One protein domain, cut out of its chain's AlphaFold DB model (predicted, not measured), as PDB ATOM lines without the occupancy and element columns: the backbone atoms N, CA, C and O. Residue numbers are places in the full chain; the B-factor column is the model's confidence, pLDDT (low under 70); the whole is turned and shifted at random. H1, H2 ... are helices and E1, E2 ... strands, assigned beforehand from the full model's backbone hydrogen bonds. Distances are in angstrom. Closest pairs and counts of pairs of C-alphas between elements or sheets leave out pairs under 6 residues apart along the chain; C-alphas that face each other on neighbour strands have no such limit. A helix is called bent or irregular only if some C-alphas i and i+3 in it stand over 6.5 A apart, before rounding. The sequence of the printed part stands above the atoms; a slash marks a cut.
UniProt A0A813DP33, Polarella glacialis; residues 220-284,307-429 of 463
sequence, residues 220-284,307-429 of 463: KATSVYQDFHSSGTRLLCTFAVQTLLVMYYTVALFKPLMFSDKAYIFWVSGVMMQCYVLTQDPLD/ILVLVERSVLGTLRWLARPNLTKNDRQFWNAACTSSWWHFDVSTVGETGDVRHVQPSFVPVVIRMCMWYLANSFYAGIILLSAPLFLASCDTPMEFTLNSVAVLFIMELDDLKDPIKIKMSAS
ATOM      1  N   LYS A 220     129.854 159.430 167.427       87.00
ATOM      2  CA  LYS A 220     129.949 159.297 168.886       87.00
ATOM      3  C   LYS A 220     128.910 160.201 169.536       87.00
ATOM      4  O   LYS A 220     128.940 161.400 169.284       87.00
ATOM      5  N   ALA A 221     128.021 159.638 170.347       89.44
ATOM      6  CA  ALA A 221     127.168 160.423 171.229       89.44
ATOM      7  C   ALA A 221     128.014 160.985 172.369       89.44
ATOM      8  O   ALA A 221     128.695 160.230 173.064       89.44
ATOM      9  N   THR A 222     127.964 162.298 172.550       91.06
ATOM     10  CA  THR A 222     128.669 163.034 173.610       91.06
ATOM     11  C   THR A 222     127.726 163.493 174.715       91.06
ATOM     12  O   THR A 222     128.175 163.723 175.828       91.06
ATOM     13  N   SER A 223     126.420 163.553 174.442       93.50
ATOM     14  CA  SER A 223     125.394 164.001 175.389       93.50
ATOM     15  C   SER A 223     124.333 162.924 175.639       93.50
ATOM     16  O   SER A 223     123.984 162.139 174.751       93.50
ATOM     17  N   VAL A 224     123.747 162.927 176.841       95.06
ATOM     18  CA  VAL A 224     122.621 162.061 177.237       95.06
ATOM     19  C   VAL A 224     121.433 162.200 176.275       95.06
ATOM     20  O   VAL A 224     120.687 161.236 176.075       95.06
ATOM     21  N   TYR A 225     121.255 163.363 175.639       93.94
ATOM     22  CA  TYR A 225     120.179 163.574 174.668       93.94
ATOM     23  C   TYR A 225     120.390 162.789 173.364       93.94
ATOM     24  O   TYR A 225     119.410 162.368 172.744       93.94
ATOM     25  N   GLN A 226     121.648 162.538 172.987       91.56
ATOM     26  CA  GLN A 226     122.039 161.786 171.788       91.56
ATOM     27  C   GLN A 226     122.036 160.263 172.009       91.56
ATOM     28  O   GLN A 226     121.958 159.503 171.046       91.56
ATOM     29  N   ASP A 227     122.085 159.804 173.264       91.81
ATOM     30  CA  ASP A 227     122.058 158.381 173.611       91.81
ATOM     31  C   ASP A 227     120.632 157.804 173.578       91.81
ATOM     32  O   ASP A 227     119.842 157.963 174.517       91.81
ATOM     33  N   PHE A 228     120.305 157.074 172.510       89.50
ATOM     34  CA  PHE A 228     119.012 156.404 172.337       89.50
ATOM     35  C   PHE A 228     118.732 155.285 173.349       89.50
ATOM     36  O   PHE A 228     117.567 154.926 173.527       89.50
ATOM     37  N   HIS A 229     119.746 154.775 174.054       89.44
ATOM     38  CA  HIS A 229     119.579 153.754 175.093       89.44
ATOM     39  C   HIS A 229     119.267 154.349 176.461       89.44
ATOM     40  O   HIS A 229     118.756 153.644 177.338       89.44
ATOM     41  N   SER A 230     119.523 155.645 176.649       90.62
ATOM     42  CA  SER A 230     119.155 156.348 177.868       90.62
ATOM     43  C   SER A 230     117.648 156.251 178.095       90.62
ATOM     44  O   SER A 230     116.841 156.598 177.224       90.62
ATOM     45  N   SER A 231     117.263 155.774 179.283       93.06
ATOM     46  CA  SER A 231     115.859 155.692 179.689       93.06
ATOM     47  C   SER A 231     115.184 157.066 179.585       93.06
ATOM     48  O   SER A 231     115.776 158.084 179.953       93.06
ATOM     49  N   GLY A 232     113.921 157.101 179.153       90.25
ATOM     50  CA  GLY A 232     113.161 158.354 179.066       90.25
ATOM     51  C   GLY A 232     113.100 159.112 180.399       90.25
ATOM     52  O   GLY A 232     113.152 160.337 180.413       90.25
ATOM     53  N   THR A 233     113.081 158.398 181.530       92.69
ATOM     54  CA  THR A 233     113.128 159.000 182.871       92.69
ATOM     55  C   THR A 233     114.441 159.733 183.135       92.69
ATOM     56  O   THR A 233     114.409 160.851 183.641       92.69
ATOM     57  N   ARG A 234     115.591 159.143 182.769       94.75
ATOM     58  CA  ARG A 234     116.901 159.807 182.890       94.75
ATOM     59  C   ARG A 234     116.940 161.071 182.039       94.75
ATOM     60  O   ARG A 234     117.296 162.118 182.558       94.75
ATOM     61  N   LEU A 235     116.497 160.981 180.783       94.25
ATOM     62  CA  LEU A 235     116.423 162.114 179.856       94.25
ATOM     63  C   LEU A 235     115.611 163.285 180.437       94.25
ATOM     64  O   LEU A 235     116.095 164.411 180.498       94.25
ATOM     65  N   LEU A 236     114.387 163.001 180.897       91.38
ATOM     66  CA  LEU A 236     113.486 164.007 181.461       91.38
ATOM     67  C   LEU A 236     114.018 164.595 182.768       91.38
ATOM     68  O   LEU A 236     113.882 165.795 182.989       91.38
ATOM     69  N   CYS A 237     114.621 163.769 183.625       95.06
ATOM     70  CA  CYS A 237     115.200 164.219 184.886       95.06
ATOM     71  C   CYS A 237     116.404 165.138 184.647       95.06
ATOM     72  O   CYS A 237     116.436 166.236 185.194       95.06
ATOM     73  N   THR A 238     117.344 164.736 183.783       95.56
ATOM     74  CA  THR A 238     118.500 165.563 183.407       95.56
ATOM     75  C   THR A 238     118.037 166.902 182.842       95.56
ATOM     76  O   THR A 238     118.451 167.940 183.352       95.56
ATOM     77  N   PHE A 239     117.104 166.889 181.884       95.38
ATOM     78  CA  PHE A 239     116.568 168.118 181.300       95.38
ATOM     79  C   PHE A 239     115.897 169.015 182.346       95.38
ATOM     80  O   PHE A 239     116.208 170.197 182.432       95.38
ATOM     81  N   ALA A 240     115.019 168.460 183.188       91.12
ATOM     82  CA  ALA A 240     114.316 169.226 184.213       91.12
ATOM     83  C   ALA A 240     115.276 169.852 185.237       91.12
ATOM     84  O   ALA A 240     115.121 171.023 185.581       91.12
ATOM     85  N   VAL A 241     116.279 169.100 185.703       95.44
ATOM     86  CA  VAL A 241     117.299 169.615 186.628       95.44
ATOM     87  C   VAL A 241     118.110 170.726 185.963       95.44
ATOM     88  O   VAL A 241     118.281 171.786 186.565       95.44
ATOM     89  N   GLN A 242     118.546 170.537 184.714       95.75
ATOM     90  CA  GLN A 242     119.292 171.550 183.964       95.75
ATOM     91  C   GLN A 242     118.462 172.830 183.792       95.75
ATOM     92  O   GLN A 242     118.935 173.920 184.107       95.75
ATOM     93  N   THR A 243     117.193 172.705 183.394       93.38
ATOM     94  CA  THR A 243     116.261 173.834 183.273       93.38
ATOM     95  C   THR A 243     116.085 174.575 184.600       93.38
ATOM     96  O   THR A 243     116.149 175.802 184.619       93.38
ATOM     97  N   LEU A 244     115.897 173.864 185.716       92.62
ATOM     98  CA  LEU A 244     115.749 174.483 187.037       92.62
ATOM     99  C   LEU A 244     117.011 175.240 187.467       92.62
ATOM    100  O   LEU A 244     116.912 176.355 187.981       92.62
ATOM    101  N   LEU A 245     118.195 174.671 187.228       95.31
ATOM    102  CA  LEU A 245     119.461 175.329 187.546       95.31
ATOM    103  C   LEU A 245     119.681 176.580 186.691       95.31
ATOM    104  O   LEU A 245     120.083 177.615 187.217       95.31
ATOM    105  N   VAL A 246     119.353 176.524 185.398       94.69
ATOM    106  CA  VAL A 246     119.423 177.684 184.496       94.69
ATOM    107  C   VAL A 246     118.426 178.766 184.910       94.69
ATOM    108  O   VAL A 246     118.759 179.950 184.873       94.69
ATOM    109  N   MET A 247     117.219 178.394 185.348       90.56
ATOM    110  CA  MET A 247     116.255 179.349 185.902       90.56
ATOM    111  C   MET A 247     116.805 180.027 187.158       90.56
ATOM    112  O   MET A 247     116.766 181.252 187.247       90.56
ATOM    113  N   TYR A 248     117.367 179.260 188.097       92.88
ATOM    114  CA  TYR A 248     117.979 179.812 189.308       92.88
ATOM    115  C   TYR A 248     119.148 180.750 188.981       92.88
ATOM    116  O   TYR A 248     119.218 181.864 189.499       92.88
ATOM    117  N   TYR A 249     120.020 180.333 188.061       95.50
ATOM    118  CA  TYR A 249     121.105 181.153 187.530       95.50
ATOM    119  C   TYR A 249     120.578 182.462 186.920       95.50
ATOM    120  O   TYR A 249     121.072 183.543 187.233       95.50
ATOM    121  N   THR A 250     119.512 182.388 186.120       91.88
ATOM    122  CA  THR A 250     118.897 183.556 185.476       91.88
ATOM    123  C   THR A 250     118.295 184.514 186.501       91.88
ATOM    124  O   THR A 250     118.478 185.720 186.387       91.88
ATOM    125  N   VAL A 251     117.633 184.008 187.546       90.38
ATOM    126  CA  VAL A 251     117.151 184.841 188.661       90.38
ATOM    127  C   VAL A 251     118.321 185.527 189.368       90.38
ATOM    128  O   VAL A 251     118.243 186.712 189.689       90.38
ATOM    129  N   ALA A 252     119.430 184.816 189.570       92.06
ATOM    130  CA  ALA A 252     120.608 185.376 190.218       92.06
ATOM    131  C   ALA A 252     121.279 186.495 189.395       92.06
ATOM    132  O   ALA A 252     121.833 187.417 189.992       92.06
ATOM    133  N   LEU A 253     121.158 186.481 188.060       91.94
ATOM    134  CA  LEU A 253     121.619 187.577 187.191       91.94
ATOM    135  C   LEU A 253     120.900 188.908 187.439       91.94
ATOM    136  O   LEU A 253     121.457 189.959 187.136       91.94
ATOM    137  N   PHE A 254     119.674 188.888 187.971       89.69
ATOM    138  CA  PHE A 254     118.913 190.113 188.234       89.69
ATOM    139  C   PHE A 254     119.323 190.824 189.526       89.69
ATOM    140  O   PHE A 254     118.816 191.912 189.809       89.69
ATOM    141  N   LYS A 255     120.252 190.259 190.308       89.25
ATOM    142  CA  LYS A 255     120.801 190.956 191.473       89.25
ATOM    143  C   LYS A 255     121.501 192.249 191.022       89.25
ATOM    144  O   LYS A 255     122.259 192.230 190.050       89.25
ATOM    145  N   PRO A 256     121.260 193.385 191.700       87.94
ATOM    146  CA  PRO A 256     121.854 194.659 191.317       87.94
ATOM    147  C   PRO A 256     123.380 194.587 191.412       87.94
ATOM    148  O   PRO A 256     123.934 194.246 192.456       87.94
ATOM    149  N   LEU A 257     124.055 194.932 190.317       89.19
ATOM    150  CA  LEU A 257     125.509 194.884 190.249       89.19
ATOM    151  C   LEU A 257     126.115 196.203 190.744       89.19
ATOM    152  O   LEU A 257     125.957 197.250 190.111       89.19
ATOM    153  N   MET A 258     126.847 196.147 191.856       90.50
ATOM    154  CA  MET A 258     127.670 197.261 192.324       90.50
ATOM    155  C   MET A 258     129.087 197.092 191.770       90.50
ATOM    156  O   MET A 258     129.849 196.246 192.233       90.50
ATOM    157  N   PHE A 259     129.450 197.895 190.765       87.56
ATOM    158  CA  PHE A 259     130.800 197.889 190.192       87.56
ATOM    159  C   PHE A 259     131.819 198.457 191.191       87.56
ATOM    160  O   PHE A 259     132.112 199.650 191.201       87.56
ATOM    161  N   SER A 260     132.348 197.584 192.046       94.06
ATOM    162  CA  SER A 260     133.549 197.824 192.845       94.06
ATOM    163  C   SER A 260     134.810 197.420 192.069       94.06
ATOM    164  O   SER A 260     134.738 196.659 191.102       94.06
ATOM    165  N   ASP A 261     135.989 197.853 192.523       95.19
ATOM    166  CA  ASP A 261     137.269 197.430 191.929       95.19
ATOM    167  C   ASP A 261     137.432 195.898 191.931       95.19
ATOM    168  O   ASP A 261     137.996 195.314 191.006       95.19
ATOM    169  N   LYS A 262     136.876 195.220 192.947       93.31
ATOM    170  CA  LYS A 262     136.846 193.752 193.031       93.31
ATOM    171  C   LYS A 262     135.917 193.138 191.987       93.31
ATOM    172  O   LYS A 262     136.323 192.210 191.291       93.31
ATOM    173  N   ALA A 263     134.711 193.689 191.839       92.88
ATOM    174  CA  ALA A 263     133.750 193.254 190.826       92.88
ATOM    175  C   ALA A 263     134.345 193.364 189.415       92.88
ATOM    176  O   ALA A 263     134.145 192.478 188.589       92.88
ATOM    177  N   TYR A 264     135.145 194.404 189.151       92.81
ATOM    178  CA  TYR A 264     135.861 194.543 187.884       92.81
ATOM    179  C   TYR A 264     136.878 193.413 187.651       92.81
ATOM    180  O   TYR A 264     136.921 192.846 186.559       92.81
ATOM    181  N   ILE A 265     137.661 193.028 188.666       94.69
ATOM    182  CA  ILE A 265     138.617 191.908 188.566       94.69
ATOM    183  C   ILE A 265     137.891 190.587 188.276       94.69
ATOM    184  O   ILE A 265     138.325 189.817 187.415       94.69
ATOM    185  N   PHE A 266     136.774 190.330 188.958       95.44
ATOM    186  CA  PHE A 266     135.958 189.139 188.720       95.44
ATOM    187  C   PHE A 266     135.309 189.148 187.340       95.44
ATOM    188  O   PHE A 266     135.337 188.128 186.655       95.44
ATOM    189  N   TRP A 267     134.821 190.302 186.882       95.25
ATOM    190  CA  TRP A 267     134.301 190.462 185.529       95.25
ATOM    191  C   TRP A 267     135.359 190.115 184.475       95.25
ATOM    192  O   TRP A 267     135.112 189.281 183.605       95.25
ATOM    193  N   VAL A 268     136.566 190.690 184.579       92.38
ATOM    194  CA  VAL A 268     137.673 190.396 183.653       92.38
ATOM    195  C   VAL A 268     138.032 188.909 183.689       92.38
ATOM    196  O   VAL A 268     138.241 188.305 182.638       92.38
ATOM    197  N   SER A 269     138.068 188.302 184.875       92.12
ATOM    198  CA  SER A 269     138.347 186.868 185.034       92.12
ATOM    199  C   SER A 269     137.271 186.005 184.368       92.12
ATOM    200  O   SER A 269     137.600 185.053 183.663       92.12
ATOM    201  N   GLY A 270     135.998 186.382 184.507       90.94
ATOM    202  CA  GLY A 270     134.880 185.739 183.820       90.94
ATOM    203  C   GLY A 270     134.966 185.871 182.299       90.94
ATOM    204  O   GLY A 270     134.754 184.890 181.593       90.94
ATOM    205  N   VAL A 271     135.362 187.038 181.772       88.81
ATOM    206  CA  VAL A 271     135.616 187.209 180.328       88.81
ATOM    207  C   VAL A 271     136.752 186.299 179.860       88.81
ATOM    208  O   VAL A 271     136.652 185.703 178.793       88.81
ATOM    209  N   MET A 272     137.829 186.154 180.638       88.25
ATOM    210  CA  MET A 272     138.933 185.250 180.283       88.25
ATOM    211  C   MET A 272     138.493 183.785 180.274       88.25
ATOM    212  O   MET A 272     138.864 183.052 179.362       88.25
ATOM    213  N   MET A 273     137.669 183.376 181.238       86.31
ATOM    214  CA  MET A 273     137.060 182.046 181.267       86.31
ATOM    215  C   MET A 273     136.157 181.822 180.048       86.31
ATOM    216  O   MET A 273     136.279 180.802 179.376       86.31
ATOM    217  N   GLN A 274     135.317 182.800 179.703       87.56
ATOM    218  CA  GLN A 274     134.484 182.764 178.500       87.56
ATOM    219  C   GLN A 274     135.341 182.612 177.232       87.56
ATOM    220  O   GLN A 274     135.057 181.756 176.398       87.56
ATOM    221  N   CYS A 275     136.415 183.399 177.099       84.62
ATOM    222  CA  CYS A 275     137.367 183.268 175.996       84.62
ATOM    223  C   CYS A 275     137.959 181.862 175.934       84.62
ATOM    224  O   CYS A 275     138.026 181.290 174.854       84.62
ATOM    225  N   TYR A 276     138.384 181.323 177.080       84.50
ATOM    226  CA  TYR A 276     138.997 180.003 177.169       84.50
ATOM    227  C   TYR A 276     138.052 178.913 176.660       84.50
ATOM    228  O   TYR A 276     138.428 178.167 175.759       84.50
ATOM    229  N   VAL A 277     136.807 178.892 177.148       82.44
ATOM    230  CA  VAL A 277     135.778 177.933 176.714       82.44
ATOM    231  C   VAL A 277     135.510 178.054 175.212       82.44
ATOM    232  O   VAL A 277     135.495 177.056 174.504       82.44
ATOM    233  N   LEU A 278     135.395 179.276 174.686       79.75
ATOM    234  CA  LEU A 278     135.202 179.500 173.247       79.75
ATOM    235  C   LEU A 278     136.408 179.096 172.388       79.75
ATOM    236  O   LEU A 278     136.260 178.907 171.183       79.75
ATOM    237  N   THR A 279     137.604 179.022 172.975       78.31
ATOM    238  CA  THR A 279     138.823 178.568 172.288       78.31
ATOM    239  C   THR A 279     139.103 177.081 172.454       78.31
ATOM    240  O   THR A 279     139.948 176.568 171.727       78.31
ATOM    241  N   GLN A 280     138.424 176.399 173.383       72.94
ATOM    242  CA  GLN A 280     138.547 174.953 173.579       72.94
ATOM    243  C   GLN A 280     137.817 174.132 172.509       72.94
ATOM    244  O   GLN A 280     138.014 172.921 172.458       72.94
ATOM    245  N   ASP A 281     137.017 174.759 171.636       59.31
ATOM    246  CA  ASP A 281     136.544 174.083 170.427       59.31
ATOM    247  C   ASP A 281     137.747 173.489 169.678       59.31
ATOM    248  O   ASP A 281     138.759 174.182 169.535       59.31
ATOM    249  N   PRO A 282     137.662 172.228 169.218       50.06
ATOM    250  CA  PRO A 282     138.820 171.400 168.918       50.06
ATOM    251  C   PRO A 282     139.655 172.016 167.796       50.06
ATOM    252  O   PRO A 282     139.435 171.793 166.605       50.06
ATOM    253  N   LEU A 283     140.675 172.762 168.211       45.84
ATOM    254  CA  LEU A 283     141.887 173.013 167.448       45.84
ATOM    255  C   LEU A 283     142.727 171.734 167.328       45.84
ATOM    256  O   LEU A 283     143.772 171.774 166.700       45.84
ATOM    257  N   ASP A 284     142.249 170.585 167.817       46.72
ATOM    258  CA  ASP A 284     142.862 169.268 167.611       46.72
ATOM    259  C   ASP A 284     143.066 168.914 166.117       46.72
ATOM    260  O   ASP A 284     143.839 168.012 165.799       46.72
ATOM    261  N   ILE A 307     143.251 194.003 175.412       49.59
ATOM    262  CA  ILE A 307     141.952 193.650 175.988       49.59
ATOM    263  C   ILE A 307     140.812 193.863 174.984       49.59
ATOM    264  O   ILE A 307     139.956 193.000 174.873       49.59
ATOM    265  N   LEU A 308     140.819 194.947 174.200       51.41
ATOM    266  CA  LEU A 308     139.744 195.245 173.250       51.41
ATOM    267  C   LEU A 308     139.679 194.207 172.120       51.41
ATOM    268  O   LEU A 308     138.596 193.762 171.767       51.41
ATOM    269  N   VAL A 309     140.834 193.765 171.611       58.12
ATOM    270  CA  VAL A 309     140.914 192.709 170.582       58.12
ATOM    271  C   VAL A 309     140.497 191.351 171.149       58.12
ATOM    272  O   VAL A 309     139.915 190.535 170.437       58.12
ATOM    273  N   LEU A 310     140.792 191.092 172.426       55.34
ATOM    274  CA  LEU A 310     140.392 189.857 173.098       55.34
ATOM    275  C   LEU A 310     138.881 189.827 173.350       55.34
ATOM    276  O   LEU A 310     138.242 188.822 173.066       55.34
ATOM    277  N   VAL A 311     138.315 190.950 173.799       56.91
ATOM    278  CA  VAL A 311     136.869 191.143 173.942       56.91
ATOM    279  C   VAL A 311     136.205 191.004 172.582       56.91
ATOM    280  O   VAL A 311     135.310 190.185 172.459       56.91
ATOM    281  N   GLU A 312     136.686 191.687 171.539       60.38
ATOM    282  CA  GLU A 312     136.153 191.574 170.176       60.38
ATOM    283  C   GLU A 312     136.176 190.126 169.672       60.38
ATOM    284  O   GLU A 312     135.186 189.668 169.117       60.38
ATOM    285  N   ARG A 313     137.258 189.369 169.908       58.41
ATOM    286  CA  ARG A 313     137.342 187.947 169.534       58.41
ATOM    287  C   ARG A 313     136.463 187.036 170.386       58.41
ATOM    288  O   ARG A 313     135.923 186.087 169.833       58.41
ATOM    289  N   SER A 314     136.296 187.312 171.675       56.84
ATOM    290  CA  SER A 314     135.385 186.579 172.568       56.84
ATOM    291  C   SER A 314     133.928 186.802 172.179       56.84
ATOM    292  O   SER A 314     133.139 185.874 172.056       56.84
ATOM    293  N   VAL A 315     133.601 188.051 171.870       56.12
ATOM    294  CA  VAL A 315     132.317 188.535 171.364       56.12
ATOM    295  C   VAL A 315     132.030 187.913 169.995       56.12
ATOM    296  O   VAL A 315     130.991 187.282 169.825       56.12
ATOM    297  N   LEU A 316     132.962 187.984 169.035       56.09
ATOM    298  CA  LEU A 316     132.820 187.318 167.733       56.09
ATOM    299  C   LEU A 316     132.788 185.793 167.858       56.09
ATOM    300  O   LEU A 316     132.110 185.147 167.068       56.09
ATOM    301  N   GLY A 317     133.537 185.224 168.801       58.91
ATOM    302  CA  GLY A 317     133.552 183.800 169.118       58.91
ATOM    303  C   GLY A 317     132.189 183.355 169.623       58.91
ATOM    304  O   GLY A 317     131.610 182.450 169.045       58.91
ATOM    305  N   THR A 318     131.619 184.083 170.585       52.91
ATOM    306  CA  THR A 318     130.267 183.864 171.119       52.91
ATOM    307  C   THR A 318     129.210 184.044 170.033       52.91
ATOM    308  O   THR A 318     128.297 183.240 169.923       52.91
ATOM    309  N   LEU A 319     129.333 185.061 169.172       51.47
ATOM    310  CA  LEU A 319     128.419 185.252 168.042       51.47
ATOM    311  C   LEU A 319     128.549 184.152 167.004       51.47
ATOM    312  O   LEU A 319     127.544 183.714 166.466       51.47
ATOM    313  N   ARG A 320     129.767 183.702 166.700       58.12
ATOM    314  CA  ARG A 320     129.974 182.550 165.822       58.12
ATOM    315  C   ARG A 320     129.428 181.287 166.460       58.12
ATOM    316  O   ARG A 320     128.866 180.515 165.713       58.12
ATOM    317  N   TRP A 321     129.533 181.134 167.774       57.53
ATOM    318  CA  TRP A 321     129.019 180.014 168.562       57.53
ATOM    319  C   TRP A 321     127.482 180.030 168.701       57.53
ATOM    320  O   TRP A 321     126.846 178.984 168.752       57.53
ATOM    321  N   LEU A 322     126.858 181.215 168.716       52.75
ATOM    322  CA  LEU A 322     125.398 181.391 168.718       52.75
ATOM    323  C   LEU A 322     124.801 181.320 167.301       52.75
ATOM    324  O   LEU A 322     123.714 180.781 167.107       52.75
ATOM    325  N   ALA A 323     125.479 181.900 166.304       48.53
ATOM    326  CA  ALA A 323     124.997 182.016 164.923       48.53
ATOM    327  C   ALA A 323     125.382 180.820 164.046       48.53
ATOM    328  O   ALA A 323     124.651 180.471 163.118       48.53
ATOM    329  N   ARG A 324     126.517 180.174 164.322       50.62
ATOM    330  CA  ARG A 324     126.722 178.773 163.971       50.62
ATOM    331  C   ARG A 324     126.373 178.041 165.246       50.62
ATOM    332  O   ARG A 324     127.117 178.224 166.192       50.62
ATOM    333  N   PRO A 325     125.310 177.230 165.311       49.09
ATOM    334  CA  PRO A 325     125.277 176.241 166.370       49.09
ATOM    335  C   PRO A 325     126.630 175.522 166.278       49.09
ATOM    336  O   PRO A 325     126.918 174.906 165.241       49.09
ATOM    337  N   ASN A 326     127.494 175.688 167.288       46.59
ATOM    338  CA  ASN A 326     128.730 174.919 167.460       46.59
ATOM    339  C   ASN A 326     128.348 173.496 167.860       46.59
ATOM    340  O   ASN A 326     128.829 172.909 168.814       46.59
ATOM    341  N   LEU A 327     127.454 172.940 167.052       55.69
ATOM    342  CA  LEU A 327     127.486 171.572 166.667       55.69
ATOM    343  C   LEU A 327     128.942 171.287 166.338       55.69
ATOM    344  O   LEU A 327     129.459 171.775 165.318       55.69
ATOM    345  N   THR A 328     129.587 170.497 167.187       67.06
ATOM    346  CA  THR A 328     130.808 169.820 166.783       67.06
ATOM    347  C   THR A 328     130.546 169.185 165.416       67.06
ATOM    348  O   THR A 328     129.399 168.929 165.025       67.06
ATOM    349  N   LYS A 329     131.587 168.937 164.621       68.88
ATOM    350  CA  LYS A 329     131.409 168.226 163.345       68.88
ATOM    351  C   LYS A 329     130.553 166.962 163.541       68.88
ATOM    352  O   LYS A 329     129.677 166.709 162.720       68.88
ATOM    353  N   ASN A 330     130.723 166.293 164.683       67.38
ATOM    354  CA  ASN A 330     129.912 165.166 165.129       67.38
ATOM    355  C   ASN A 330     128.448 165.535 165.353       67.38
ATOM    356  O   ASN A 330     127.597 164.878 164.769       67.38
ATOM    357  N   ASP A 331     128.128 166.584 166.113       69.62
ATOM    358  CA  ASP A 331     126.727 166.959 166.324       69.62
ATOM    359  C   ASP A 331     126.081 167.410 165.012       69.62
ATOM    360  O   ASP A 331     124.941 167.069 164.727       69.62
ATOM    361  N   ARG A 332     126.800 168.151 164.158       70.38
ATOM    362  CA  ARG A 332     126.242 168.622 162.883       70.38
ATOM    363  C   ARG A 332     125.944 167.440 161.986       70.38
ATOM    364  O   ARG A 332     124.907 167.425 161.337       70.38
ATOM    365  N   GLN A 333     126.851 166.473 161.939       71.75
ATOM    366  CA  GLN A 333     126.638 165.238 161.209       71.75
ATOM    367  C   GLN A 333     125.491 164.431 161.810       71.75
ATOM    368  O   GLN A 333     124.612 164.028 161.061       71.75
ATOM    369  N   PHE A 334     125.451 164.274 163.133       70.38
ATOM    370  CA  PHE A 334     124.381 163.590 163.852       70.38
ATOM    371  C   PHE A 334     123.023 164.211 163.529       70.38
ATOM    372  O   PHE A 334     122.104 163.497 163.155       70.38
ATOM    373  N   TRP A 335     122.898 165.539 163.590       70.00
ATOM    374  CA  TRP A 335     121.637 166.231 163.334       70.00
ATOM    375  C   TRP A 335     121.287 166.333 161.860       70.00
ATOM    376  O   TRP A 335     120.121 166.174 161.521       70.00
ATOM    377  N   ASN A 336     122.259 166.553 160.974       70.31
ATOM    378  CA  ASN A 336     122.010 166.474 159.536       70.31
ATOM    379  C   ASN A 336     121.501 165.086 159.168       70.31
ATOM    380  O   ASN A 336     120.554 164.983 158.403       70.31
ATOM    381  N   ALA A 337     122.093 164.042 159.742       66.88
ATOM    382  CA  ALA A 337     121.646 162.682 159.546       66.88
ATOM    383  C   ALA A 337     120.250 162.480 160.179       66.88
ATOM    384  O   ALA A 337     119.344 162.032 159.492       66.88
ATOM    385  N   ALA A 338     120.004 162.932 161.414       66.12
ATOM    386  CA  ALA A 338     118.690 162.837 162.063       66.12
ATOM    387  C   ALA A 338     117.569 163.613 161.342       66.12
ATOM    388  O   ALA A 338     116.405 163.222 161.409       66.12
ATOM    389  N   CYS A 339     117.904 164.721 160.673       64.81
ATOM    390  CA  CYS A 339     116.959 165.557 159.929       64.81
ATOM    391  C   CYS A 339     116.745 165.083 158.491       64.81
ATOM    392  O   CYS A 339     115.689 165.371 157.920       64.81
ATOM    393  N   THR A 340     117.711 164.391 157.880       65.50
ATOM    394  CA  THR A 340     117.463 163.743 156.595       65.50
ATOM    395  C   THR A 340     116.479 162.603 156.823       65.50
ATOM    396  O   THR A 340     116.566 161.837 157.780       65.50
ATOM    397  N   SER A 341     115.472 162.538 155.957       51.16
ATOM    398  CA  SER A 341     114.268 161.697 156.071       51.16
ATOM    399  C   SER A 341     114.483 160.181 156.230       51.16
ATOM    400  O   SER A 341     113.513 159.430 156.273       51.16
ATOM    401  N   SER A 342     115.724 159.718 156.327       55.62
ATOM    402  CA  SER A 342     116.122 158.320 156.378       55.62
ATOM    403  C   SER A 342     116.397 157.787 157.792       55.62
ATOM    404  O   SER A 342     116.451 156.573 157.954       55.62
ATOM    405  N   TRP A 343     116.484 158.613 158.845       58.84
ATOM    406  CA  TRP A 343     116.774 158.129 160.215       58.84
ATOM    407  C   TRP A 343     115.723 157.243 160.863       58.84
ATOM    408  O   TRP A 343     116.072 156.294 161.553       58.84
ATOM    409  N   TRP A 344     114.446 157.475 160.589       57.44
ATOM    410  CA  TRP A 344     113.373 156.566 161.019       57.44
ATOM    411  C   TRP A 344     113.409 155.218 160.282       57.44
ATOM    412  O   TRP A 344     112.680 154.303 160.657       57.44
ATOM    413  N   HIS A 345     114.239 155.096 159.243       58.09
ATOM    414  CA  HIS A 345     114.473 153.860 158.498       58.09
ATOM    415  C   HIS A 345     115.841 153.228 158.793       58.09
ATOM    416  O   HIS A 345     116.077 152.096 158.369       58.09
ATOM    417  N   PHE A 346     116.734 153.922 159.505       60.12
ATOM    418  CA  PHE A 346     118.008 153.356 159.932       60.12
ATOM    419  C   PHE A 346     117.824 152.594 161.237       60.12
ATOM    420  O   PHE A 346     117.248 153.095 162.203       60.12
ATOM    421  N   ASP A 347     118.350 151.375 161.259       65.06
ATOM    422  CA  ASP A 347     118.489 150.637 162.499       65.06
ATOM    423  C   ASP A 347     119.706 151.202 163.233       65.06
ATOM    424  O   ASP A 347     120.842 151.133 162.747       65.06
ATOM    425  N   VAL A 348     119.457 151.860 164.364       75.81
ATOM    426  CA  VAL A 348     120.523 152.458 165.160       75.81
ATOM    427  C   VAL A 348     121.069 151.359 166.047       75.81
ATOM    428  O   VAL A 348     120.406 150.897 166.977       75.81
ATOM    429  N   SER A 349     122.292 150.938 165.750       75.94
ATOM    430  CA  SER A 349     122.999 149.969 166.568       75.94
ATOM    431  C   SER A 349     123.997 150.698 167.461       75.94
ATOM    432  O   SER A 349     124.836 151.475 166.990       75.94
ATOM    433  N   THR A 350     123.908 150.475 168.769       75.06
ATOM    434  CA  THR A 350     124.986 150.873 169.677       75.06
ATOM    435  C   THR A 350     125.721 149.646 170.164       75.06
ATOM    436  O   THR A 350     125.143 148.573 170.357       75.06
ATOM    437  N   VAL A 351     127.027 149.815 170.324       74.06
ATOM    438  CA  VAL A 351     127.892 148.797 170.901       74.06
ATOM    439  C   VAL A 351     127.985 149.110 172.389       74.06
ATOM    440  O   VAL A 351     128.576 150.123 172.765       74.06
ATOM    441  N   GLY A 352     127.361 148.280 173.227       74.75
ATOM    442  CA  GLY A 352     127.507 148.388 174.677       74.75
ATOM    443  C   GLY A 352     128.941 148.082 175.125       74.75
ATOM    444  O   GLY A 352     129.731 147.519 174.369       74.75
ATOM    445  N   GLU A 353     129.274 148.397 176.379       74.44
ATOM    446  CA  GLU A 353     130.590 148.075 176.969       74.44
ATOM    447  C   GLU A 353     130.923 146.574 176.902       74.44
ATOM    448  O   GLU A 353     132.084 146.202 176.763       74.44
ATOM    449  N   THR A 354     129.905 145.706 176.940       80.06
ATOM    450  CA  THR A 354     130.048 144.247 176.803       80.06
ATOM    451  C   THR A 354     130.325 143.788 175.369       80.06
ATOM    452  O   THR A 354     130.498 142.596 175.135       80.06
ATOM    453  N   GLY A 355     130.357 144.707 174.399       79.94
ATOM    454  CA  GLY A 355     130.418 144.391 172.973       79.94
ATOM    455  C   GLY A 355     129.071 143.972 172.378       79.94
ATOM    456  O   GLY A 355     128.985 143.786 171.164       79.94
ATOM    457  N   ASP A 356     128.015 143.868 173.194       82.44
ATOM    458  CA  ASP A 356     126.677 143.535 172.710       82.44
ATOM    459  C   ASP A 356     126.134 144.668 171.844       82.44
ATOM    460  O   ASP A 356     125.986 145.814 172.288       82.44
ATOM    461  N   VAL A 357     125.812 144.326 170.600       82.62
ATOM    462  CA  VAL A 357     125.183 145.239 169.655       82.62
ATOM    463  C   VAL A 357     123.684 145.232 169.920       82.62
ATOM    464  O   VAL A 357     123.001 144.233 169.690       82.62
ATOM    465  N   ARG A 358     123.157 146.344 170.435       82.25
ATOM    466  CA  ARG A 358     121.714 146.512 170.627       82.25
ATOM    467  C   ARG A 358     121.156 147.349 169.492       82.25
ATOM    468  O   ARG A 358     121.520 148.509 169.338       82.25
ATOM    469  N   HIS A 359     120.251 146.738 168.743       83.75
ATOM    470  CA  HIS A 359     119.492 147.376 167.680       83.75
ATOM    471  C   HIS A 359     118.276 148.082 168.279       83.75
ATOM    472  O   HIS A 359     117.487 147.473 169.009       83.75
ATOM    473  N   VAL A 360     118.151 149.381 168.022       83.75
ATOM    474  CA  VAL A 360     117.002 150.189 168.425       83.75
ATOM    475  C   VAL A 360     116.479 150.889 167.185       83.75
ATOM    476  O   VAL A 360     117.185 151.677 166.564       83.75
ATOM    477  N   GLN A 361     115.207 150.652 166.874       84.56
ATOM    478  CA  GLN A 361     114.467 151.446 165.900       84.56
ATOM    479  C   GLN A 361     113.765 152.591 166.638       84.56
ATOM    480  O   GLN A 361     112.736 152.365 167.291       84.56
ATOM    481  N   PRO A 362     114.315 153.819 166.621       81.56
ATOM    482  CA  PRO A 362     113.691 154.932 167.309       81.56
ATOM    483  C   PRO A 362     112.422 155.361 166.567       81.56
ATOM    484  O   PRO A 362     112.405 155.524 165.348       81.56
ATOM    485  N   SER A 363     111.343 155.605 167.310       85.06
ATOM    486  CA  SER A 363     110.174 156.271 166.732       85.06
ATOM    487  C   SER A 363     110.452 157.764 166.516       85.06
ATOM    488  O   SER A 363     111.250 158.377 167.227       85.06
ATOM    489  N   PHE A 364     109.761 158.367 165.545       80.94
ATOM    490  CA  PHE A 364     109.921 159.776 165.159       80.94
ATOM    491  C   PHE A 364     109.781 160.748 166.343       80.94
ATOM    492  O   PHE A 364     110.584 161.661 166.516       80.94
ATOM    493  N   VAL A 365     108.771 160.538 167.192       84.25
ATOM    494  CA  VAL A 365     108.437 161.468 168.281       84.25
ATOM    495  C   VAL A 365     109.572 161.584 169.318       84.25
ATOM    496  O   VAL A 365     110.005 162.707 169.579       84.25
ATOM    497  N   PRO A 366     110.121 160.486 169.879       86.69
ATOM    498  CA  PRO A 366     111.304 160.542 170.738       86.69
ATOM    499  C   PRO A 366     112.523 161.224 170.115       86.69
ATOM    500  O   PRO A 366     113.217 161.943 170.829       86.69
ATOM    501  N   VAL A 367     112.782 161.025 168.816       85.69
ATOM    502  CA  VAL A 367     113.905 161.679 168.113       85.69
ATOM    503  C   VAL A 367     113.730 163.194 168.146       85.69
ATOM    504  O   VAL A 367     114.635 163.911 168.566       85.69
ATOM    505  N   VAL A 368     112.541 163.680 167.778       83.88
ATOM    506  CA  VAL A 368     112.231 165.116 167.776       83.88
ATOM    507  C   VAL A 368     112.316 165.704 169.185       83.88
ATOM    508  O   VAL A 368     112.920 166.754 169.376       83.88
ATOM    509  N   ILE A 369     111.773 165.023 170.198       87.06
ATOM    510  CA  ILE A 369     111.840 165.504 171.588       87.06
ATOM    511  C   ILE A 369     113.297 165.615 172.059       87.06
ATOM    512  O   ILE A 369     113.678 166.642 172.621       87.06
ATOM    513  N   ARG A 370     114.122 164.592 171.797       91.50
ATOM    514  CA  ARG A 370     115.556 164.595 172.126       91.50
ATOM    515  C   ARG A 370     116.301 165.721 171.417       91.50
ATOM    516  O   ARG A 370     117.108 166.390 172.050       91.50
ATOM    517  N   MET A 371     115.986 165.974 170.147       86.00
ATOM    518  CA  MET A 371     116.533 167.091 169.372       86.00
ATOM    519  C   MET A 371     116.250 168.438 170.010       86.00
ATOM    520  O   MET A 371     117.147 169.264 170.167       86.00
ATOM    521  N   CYS A 372     115.006 168.649 170.418       85.69
ATOM    522  CA  CYS A 372     114.613 169.893 171.045       85.69
ATOM    523  C   CYS A 372     115.258 170.065 172.424       85.69
ATOM    524  O   CYS A 372     115.739 171.155 172.722       85.69
ATOM    525  N   MET A 373     115.330 169.005 173.236       91.44
ATOM    526  CA  MET A 373     116.018 169.041 174.532       91.44
ATOM    527  C   MET A 373     117.513 169.316 174.376       91.44
ATOM    528  O   MET A 373     118.029 170.201 175.049       91.44
ATOM    529  N   TRP A 374     118.181 168.633 173.440       92.25
ATOM    530  CA  TRP A 374     119.594 168.855 173.140       92.25
ATOM    531  C   TRP A 374     119.853 170.298 172.710       92.25
ATOM    532  O   TRP A 374     120.750 170.942 173.241       92.25
ATOM    533  N   TYR A 375     119.048 170.831 171.787       86.38
ATOM    534  CA  TYR A 375     119.210 172.207 171.325       86.38
ATOM    535  C   TYR A 375     119.013 173.211 172.468       86.38
ATOM    536  O   TYR A 375     119.800 174.144 172.630       86.38
ATOM    537  N   LEU A 376     117.978 173.011 173.288       88.12
ATOM    538  CA  LEU A 376     117.708 173.886 174.424       88.12
ATOM    539  C   LEU A 376     118.828 173.839 175.470       88.12
ATOM    540  O   LEU A 376     119.276 174.892 175.909       88.12
ATOM    541  N   ALA A 377     119.311 172.654 175.832       92.31
ATOM    542  CA  ALA A 377     120.376 172.491 176.814       92.31
ATOM    543  C   ALA A 377     121.736 172.978 176.287       92.31
ATOM    544  O   ALA A 377     122.331 173.908 176.833       92.31
ATOM    545  N   ASN A 378     122.186 172.416 175.167       88.50
ATOM    546  CA  ASN A 378     123.562 172.572 174.696       88.50
ATOM    547  C   ASN A 378     123.797 173.812 173.844       88.50
ATOM    548  O   ASN A 378     124.920 174.293 173.756       88.50
ATOM    549  N   SER A 379     122.761 174.352 173.196       85.56
ATOM    550  CA  SER A 379     122.899 175.592 172.420       85.56
ATOM    551  C   SER A 379     122.315 176.781 173.171       85.56
ATOM    552  O   SER A 379     122.975 177.803 173.346       85.56
ATOM    553  N   PHE A 380     121.069 176.671 173.630       85.88
ATOM    554  CA  PHE A 380     120.375 177.826 174.186       85.88
ATOM    555  C   PHE A 380     120.820 178.161 175.619       85.88
ATOM    556  O   PHE A 380     121.224 179.296 175.873       85.88
ATOM    557  N   TYR A 381     120.796 177.199 176.548       93.31
ATOM    558  CA  TYR A 381     121.203 177.436 177.939       93.31
ATOM    559  C   TYR A 381     122.691 177.736 178.054       93.31
ATOM    560  O   TYR A 381     123.053 178.737 178.674       93.31
ATOM    561  N   ALA A 382     123.539 176.944 177.397       89.94
ATOM    562  CA  ALA A 382     124.966 177.230 177.314       89.94
ATOM    563  C   ALA A 382     125.231 178.629 176.727       89.94
ATOM    564  O   ALA A 382     126.058 179.359 177.261       89.94
ATOM    565  N   GLY A 383     124.465 179.074 175.722       86.44
ATOM    566  CA  GLY A 383     124.577 180.427 175.173       86.44
ATOM    567  C   GLY A 383     124.214 181.533 176.160       86.44
ATOM    568  O   GLY A 383     124.941 182.521 176.271       86.44
ATOM    569  N   ILE A 384     123.116 181.364 176.907       88.56
ATOM    570  CA  ILE A 384     122.724 182.294 177.977       88.56
ATOM    571  C   ILE A 384     123.826 182.370 179.026       88.56
ATOM    572  O   ILE A 384     124.261 183.469 179.371       88.56
ATOM    573  N   ILE A 385     124.272 181.219 179.529       93.38
ATOM    574  CA  ILE A 385     125.282 181.129 180.579       93.38
ATOM    575  C   ILE A 385     126.582 181.757 180.098       93.38
ATOM    576  O   ILE A 385     127.075 182.676 180.734       93.38
ATOM    577  N   LEU A 386     127.097 181.348 178.944       90.06
ATOM    578  CA  LEU A 386     128.382 181.803 178.433       90.06
ATOM    579  C   LEU A 386     128.400 183.318 178.180       90.06
ATOM    580  O   LEU A 386     129.377 183.981 178.523       90.06
ATOM    581  N   LEU A 387     127.307 183.889 177.660       88.62
ATOM    582  CA  LEU A 387     127.186 185.335 177.446       88.62
ATOM    583  C   LEU A 387     127.075 186.129 178.758       88.62
ATOM    584  O   LEU A 387     127.544 187.265 178.837       88.62
ATOM    585  N   SER A 388     126.429 185.563 179.776       93.56
ATOM    586  CA  SER A 388     126.119 186.264 181.029       93.56
ATOM    587  C   SER A 388     127.067 185.935 182.185       93.56
ATOM    588  O   SER A 388     127.087 186.673 183.170       93.56
ATOM    589  N   ALA A 389     127.891 184.894 182.064       95.31
ATOM    590  CA  ALA A 389     128.798 184.424 183.108       95.31
ATOM    591  C   ALA A 389     129.747 185.519 183.612       95.31
ATOM    592  O   ALA A 389     129.883 185.643 184.828       95.31
ATOM    593  N   PRO A 390     130.339 186.390 182.767       95.25
ATOM    594  CA  PRO A 390     131.160 187.485 183.277       95.25
ATOM    595  C   PRO A 390     130.391 188.447 184.187       95.25
ATOM    596  O   PRO A 390     130.938 188.917 185.180       95.25
ATOM    597  N   LEU A 391     129.123 188.735 183.871       93.88
ATOM    598  CA  LEU A 391     128.269 189.596 184.693       93.88
ATOM    599  C   LEU A 391     127.859 188.892 185.987       93.88
ATOM    600  O   LEU A 391     127.918 189.497 187.053       93.88
ATOM    601  N   PHE A 392     127.502 187.610 185.900       96.12
ATOM    602  CA  PHE A 392     127.183 186.793 187.066       96.12
ATOM    603  C   PHE A 392     128.355 186.741 188.048       96.12
ATOM    604  O   PHE A 392     128.200 187.036 189.230       96.12
ATOM    605  N   LEU A 393     129.555 186.442 187.555       96.25
ATOM    606  CA  LEU A 393     130.751 186.326 188.381       96.25
ATOM    607  C   LEU A 393     131.210 187.674 188.947       96.25
ATOM    608  O   LEU A 393     131.722 187.721 190.064       96.25
ATOM    609  N   ALA A 394     130.965 188.776 188.236       96.06
ATOM    610  CA  ALA A 394     131.216 190.123 188.741       96.06
ATOM    611  C   ALA A 394     130.366 190.486 189.970       96.06
ATOM    612  O   ALA A 394     130.740 191.395 190.707       96.06
ATOM    613  N   SER A 395     129.244 189.791 190.197       95.38
ATOM    614  CA  SER A 395     128.372 190.024 191.356       95.38
ATOM    615  C   SER A 395     128.888 189.410 192.663       95.38
ATOM    616  O   SER A 395     128.307 189.667 193.712       95.38
ATOM    617  N   CYS A 396     129.961 188.612 192.614       95.88
ATOM    618  CA  CYS A 396     130.506 187.948 193.795       95.88
ATOM    619  C   CYS A 396     131.219 188.949 194.714       95.88
ATOM    620  O   CYS A 396     132.031 189.757 194.256       95.88
ATOM    621  N   ASP A 397     131.003 188.832 196.022       95.56
ATOM    622  CA  ASP A 397     131.640 189.711 197.012       95.56
ATOM    623  C   ASP A 397     133.010 189.180 197.455       95.56
ATOM    624  O   ASP A 397     133.915 189.933 197.843       95.56
ATOM    625  N   THR A 398     133.173 187.853 197.401       96.56
ATOM    626  CA  THR A 398     134.367 187.153 197.882       96.56
ATOM    627  C   THR A 398     134.978 186.241 196.813       96.56
ATOM    628  O   THR A 398     134.256 185.686 195.984       96.56
ATOM    629  N   PRO A 399     136.306 186.009 196.837       96.31
ATOM    630  CA  PRO A 399     136.950 185.070 195.916       96.31
ATOM    631  C   PRO A 399     136.422 183.633 196.028       96.31
ATOM    632  O   PRO A 399     136.348 182.929 195.030       96.31
ATOM    633  N   MET A 400     136.034 183.198 197.233       97.06
ATOM    634  CA  MET A 400     135.455 181.867 197.442       97.06
ATOM    635  C   MET A 400     134.099 181.732 196.740       97.06
ATOM    636  O   MET A 400     133.842 180.725 196.087       97.06
ATOM    637  N   GLU A 401     133.250 182.757 196.840       96.12
ATOM    638  CA  GLU A 401     131.974 182.804 196.126       96.12
ATOM    639  C   GLU A 401     132.190 182.790 194.609       96.12
ATOM    640  O   GLU A 401     131.535 182.021 193.913       96.12
ATOM    641  N   PHE A 402     133.170 183.550 194.107       95.56
ATOM    642  CA  PHE A 402     133.563 183.517 192.696       95.56
ATOM    643  C   PHE A 402     133.935 182.100 192.239       95.56
ATOM    644  O   PHE A 402     133.437 181.633 191.215       95.56
ATOM    645  N   THR A 403     134.775 181.388 192.997       95.94
ATOM    646  CA  THR A 403     135.152 180.005 192.673       95.94
ATOM    647  C   THR A 403     133.941 179.077 192.690       95.94
ATOM    648  O   THR A 403     133.744 178.324 191.738       95.94
ATOM    649  N   LEU A 404     133.101 179.150 193.726       96.88
ATOM    650  CA  LEU A 404     131.914 178.301 193.855       96.88
ATOM    651  C   LEU A 404     130.922 178.540 192.710       96.88
ATOM    652  O   LEU A 404     130.436 177.584 192.108       96.88
ATOM    653  N   ASN A 405     130.680 179.801 192.363       96.12
ATOM    654  CA  ASN A 405     129.802 180.191 191.265       96.12
ATOM    655  C   ASN A 405     130.380 179.804 189.895       96.12
ATOM    656  O   ASN A 405     129.624 179.397 189.017       96.12
ATOM    657  N   SER A 406     131.703 179.853 189.718       95.19
ATOM    658  CA  SER A 406     132.359 179.392 188.483       95.19
ATOM    659  C   SER A 406     132.215 177.880 188.298       95.19
ATOM    660  O   SER A 406     131.888 177.419 187.208       95.19
ATOM    661  N   VAL A 407     132.406 177.108 189.374       95.31
ATOM    662  CA  VAL A 407     132.202 175.649 189.371       95.31
ATOM    663  C   VAL A 407     130.735 175.306 189.125       95.31
ATOM    664  O   VAL A 407     130.448 174.396 188.356       95.31
ATOM    665  N   ALA A 408     129.800 176.048 189.726       96.38
ATOM    666  CA  ALA A 408     128.374 175.856 189.487       96.38
ATOM    667  C   ALA A 408     128.003 176.103 188.016       96.38
ATOM    668  O   ALA A 408     127.258 175.319 187.439       96.38
ATOM    669  N   VAL A 409     128.549 177.154 187.397       95.06
ATOM    670  CA  VAL A 409     128.356 177.444 185.968       95.06
ATOM    671  C   VAL A 409     128.843 176.290 185.089       95.06
ATOM    672  O   VAL A 409     128.079 175.826 184.244       95.06
ATOM    673  N   LEU A 410     130.060 175.788 185.321       92.94
ATOM    674  CA  LEU A 410     130.592 174.633 184.585       92.94
ATOM    675  C   LEU A 410     129.727 173.390 184.787       92.94
ATOM    676  O   LEU A 410     129.336 172.750 183.819       92.94
ATOM    677  N   PHE A 411     129.337 173.108 186.029       95.31
ATOM    678  CA  PHE A 411     128.481 171.969 186.347       95.31
ATOM    679  C   PHE A 411     127.136 172.012 185.608       95.31
ATOM    680  O   PHE A 411     126.647 170.974 185.178       95.31
ATOM    681  N   ILE A 412     126.525 173.193 185.446       95.38
ATOM    682  CA  ILE A 412     125.271 173.336 184.687       95.38
ATOM    683  C   ILE A 412     125.492 173.061 183.194       95.38
ATOM    684  O   ILE A 412     124.620 172.473 182.550       95.38
ATOM    685  N   MET A 413     126.629 173.503 182.652       93.56
ATOM    686  CA  MET A 413     126.978 173.314 181.243       93.56
ATOM    687  C   MET A 413     127.327 171.858 180.914       93.56
ATOM    688  O   MET A 413     126.949 171.400 179.849       93.56
ATOM    689  N   GLU A 414     127.976 171.139 181.830       93.81
ATOM    690  CA  GLU A 414     128.423 169.747 181.640       93.81
ATOM    691  C   GLU A 414     127.404 168.710 182.157       93.81
ATOM    692  O   GLU A 414     127.667 167.506 182.170       93.81
ATOM    693  N   LEU A 415     126.232 169.144 182.640       95.56
ATOM    694  CA  LEU A 415     125.292 168.260 183.340       95.56
ATOM    695  C   LEU A 415     124.777 167.106 182.464       95.56
ATOM    696  O   LEU A 415     124.461 166.028 182.980       95.56
ATOM    697  N   ASP A 416     124.639 167.339 181.160       95.00
ATOM    698  CA  ASP A 416     124.178 166.341 180.201       95.00
ATOM    699  C   ASP A 416     125.300 165.637 179.434       95.00
ATOM    700  O   ASP A 416     125.000 164.744 178.635       95.00
ATOM    701  N   ASP A 417     126.563 165.964 179.707       94.31
ATOM    702  CA  ASP A 417     127.699 165.309 179.069       94.31
ATOM    703  C   ASP A 417     127.824 163.849 179.522       94.31
ATOM    704  O   ASP A 417     127.651 163.470 180.689       94.31
ATOM    705  N   LEU A 418     128.126 162.979 178.562       91.44
ATOM    706  CA  LEU A 418     128.477 161.593 178.823       91.44
ATOM    707  C   LEU A 418     129.948 161.525 179.222       91.44
ATOM    708  O   LEU A 418     130.813 162.020 178.505       91.44
ATOM    709  N   LYS A 419     130.234 160.839 180.336       91.25
ATOM    710  CA  LYS A 419     131.614 160.589 180.782       91.25
ATOM    711  C   LYS A 419     132.456 159.928 179.692       91.25
ATOM    712  O   LYS A 419     133.597 160.320 179.484       91.25
ATOM    713  N   ASP A 420     131.858 158.963 178.998       90.50
ATOM    714  CA  ASP A 420     132.478 158.216 177.914       90.50
ATOM    715  C   ASP A 420     131.613 158.340 176.650       90.50
ATOM    716  O   ASP A 420     130.437 157.957 176.673       90.50
ATOM    717  N   PRO A 421     132.155 158.871 175.537       88.38
ATOM    718  CA  PRO A 421     131.405 158.986 174.295       88.38
ATOM    719  C   PRO A 421     130.993 157.614 173.742       88.38
ATOM    720  O   PRO A 421     131.837 156.745 173.505       88.38
ATOM    721  N   ILE A 422     129.702 157.430 173.461       88.69
ATOM    722  CA  ILE A 422     129.150 156.149 172.992       88.69
ATOM    723  C   ILE A 422     129.232 156.087 171.468       88.69
ATOM    724  O   ILE A 422     128.693 156.951 170.781       88.69
ATOM    725  N   LYS A 423     129.870 155.052 170.912       88.44
ATOM    726  CA  LYS A 423     129.920 154.847 169.456       88.44
ATOM    727  C   LYS A 423     128.559 154.382 168.926       88.44
ATOM    728  O   LYS A 423     128.034 153.354 169.352       88.44
ATOM    729  N   ILE A 424     128.032 155.117 167.956       83.50
ATOM    730  CA  ILE A 424     126.802 154.824 167.227       83.50
ATOM    731  C   ILE A 424     127.186 154.338 165.832       83.50
ATOM    732  O   ILE A 424     127.825 155.063 165.067       83.50
ATOM    733  N   LYS A 425     126.762 153.118 165.497       82.44
ATOM    734  CA  LYS A 425     126.901 152.549 164.156       82.44
ATOM    735  C   LYS A 425     125.549 152.577 163.456       82.44
ATOM    736  O   LYS A 425     124.571 152.008 163.940       82.44
ATOM    737  N   MET A 426     125.508 153.231 162.300       75.81
ATOM    738  CA  MET A 426     124.335 153.258 161.430       75.81
ATOM    739  C   MET A 426     124.525 152.212 160.340       75.81
ATOM    740  O   MET A 426     125.381 152.366 159.472       75.81
ATOM    741  N   SER A 427     123.742 151.141 160.395       78.19
ATOM    742  CA  SER A 427     123.617 150.203 159.283       78.19
ATOM    743  C   SER A 427     122.410 150.610 158.452       78.19
ATOM    744  O   SER A 427     121.308 150.749 158.992       78.19
ATOM    745  N   ALA A 428     122.597 150.795 157.142       73.25
ATOM    746  CA  ALA A 428     121.462 150.793 156.229       73.25
ATOM    747  C   ALA A 428     120.693 149.493 156.465       73.25
ATOM    748  O   ALA A 428     121.321 148.440 156.574       73.25
ATOM    749  N   SER A 429     119.368 149.585 156.622       66.00
ATOM    750  CA  SER A 429     118.509 148.406 156.664       66.00
ATOM    751  C   SER A 429     118.725 147.680 155.348       66.00
ATOM    752  O   SER A 429     118.128 148.063 154.342       66.00
TER     753      SER A 429
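AT A GLANCE: This is residues 220 to 284 and 307 to 429 of the 463 residues of a protein of Polarella glacialis (UniProt A0A813DP33). The body is long, with the long helix H5 as a spine, a loose up-and-down bundle of H1, H2, H5 and H6 over much of its length, and a small, strongly twisted sheet of four strands at one end. H3 packs on H2 and H5, and H4 lies over the edge strand E1. The printed part has 188 residues with six named helices and four named strands, in the order E1 H1 H2 H3 H4 E2 E3 H5 H6 E4; the sheet runs E1 E4 E2 E3, antiparallel throughout, and the class is mixed, helices and strands. The whole is only just compact, close to loose, with a radius of gyration of the C-alphas of 19.0 A, and elongated, spanning 63 by 34 by 29 A.

HOW THE PARTS SIT: The sheet has E1, residues 220 to 223, and E3, residues 357 to 360, as edge strands, and E4, residues 417 to 427, and E2, residues 347 to 351, as inner strands. E4 bends by 86 degrees at residue 420, and its pairing is staggered: residues 417 to 423 pair with E1, residues 424 to 427 with E2. N 221 and O 422 are 2.8 A apart, N 425 and O 349 2.9 A, both within hydrogen-bond range. E2 and E3 form a hairpin, with N 360 and O 348 at 2.9 A. H4, residues 329 to 339, is on the sheet at a height of 9.6 A, over E1 and across the strands, at 89 degrees to E1 on the local plane, which is fitted to just 6 C-alphas; the closest C-alphas of H4 and E1 are those of Asn 330 and Lys 220, 7.0 A apart. The hub is H5, residues 364 to 394, which touches four helices and has a kink of 44 degrees near residue 388; it is irregular, with C-alphas 387 and 390 7.4 A apart. H1, residues 232 to 253, touches H5 at a shallow tilt of 25 degrees, the same way, closest at the C-alphas of Leu 253 and Phe 392, 5.6 A. H6, residues 399 to 413, forms a helical hairpin with H5 at a shallow tilt of 16 degrees, closest at the C-alphas of Phe 402 and Leu 393, 5.9 A. E3, H5, H6 and E4 form a split strand-helix-strand unit, two strands of one sheet that are not neighbours, with helices between them in the chain and E2 between them in the sheet; its crossover is right-handed. H2, residues 261 to 279, touches H5 at the latter's residues 386 to 394 alone, closest at the C-alphas of Gly 270 and Pro 390, 4.1 A. H3, residues 307 to 323, touches H2 at a steep tilt of 51 degrees, closest at the C-alphas of Ser 314 and Cys 275, 5.2 A. H1 and H2 are apart. Every O i to N i+4 pair is within hydrogen-bond range in H1, H2, H3, H4 and H6; in H5 23 of 27 are.

IN THESE COORDINATES: E1 begins at C-alpha 220, (129.949, 159.297, 168.886). H5 measures 43.9 A, H1 31.5 A, H2 27.3 A, E4 25.2 A, H3 23.4 A and H6 21.3 A. H5 ends at C-alpha 394, (131.216, 190.123, 188.741), and E4 at C-alpha 427, (123.617, 150.203, 159.283).

THE WHOLE: The two C-alphas farthest apart are those of Asp 261 and Ser 429, 63.2 A. Residues 285 to 306 are not printed, and C-alphas 284 and 307 are 25.8 A apart across the cut. Of the links that are printed whole, none is long. The mean pLDDT of the printed part is 82.1, with 41 residues under 70: 281 to 284, 307 to 331, 337 to 347 and 429.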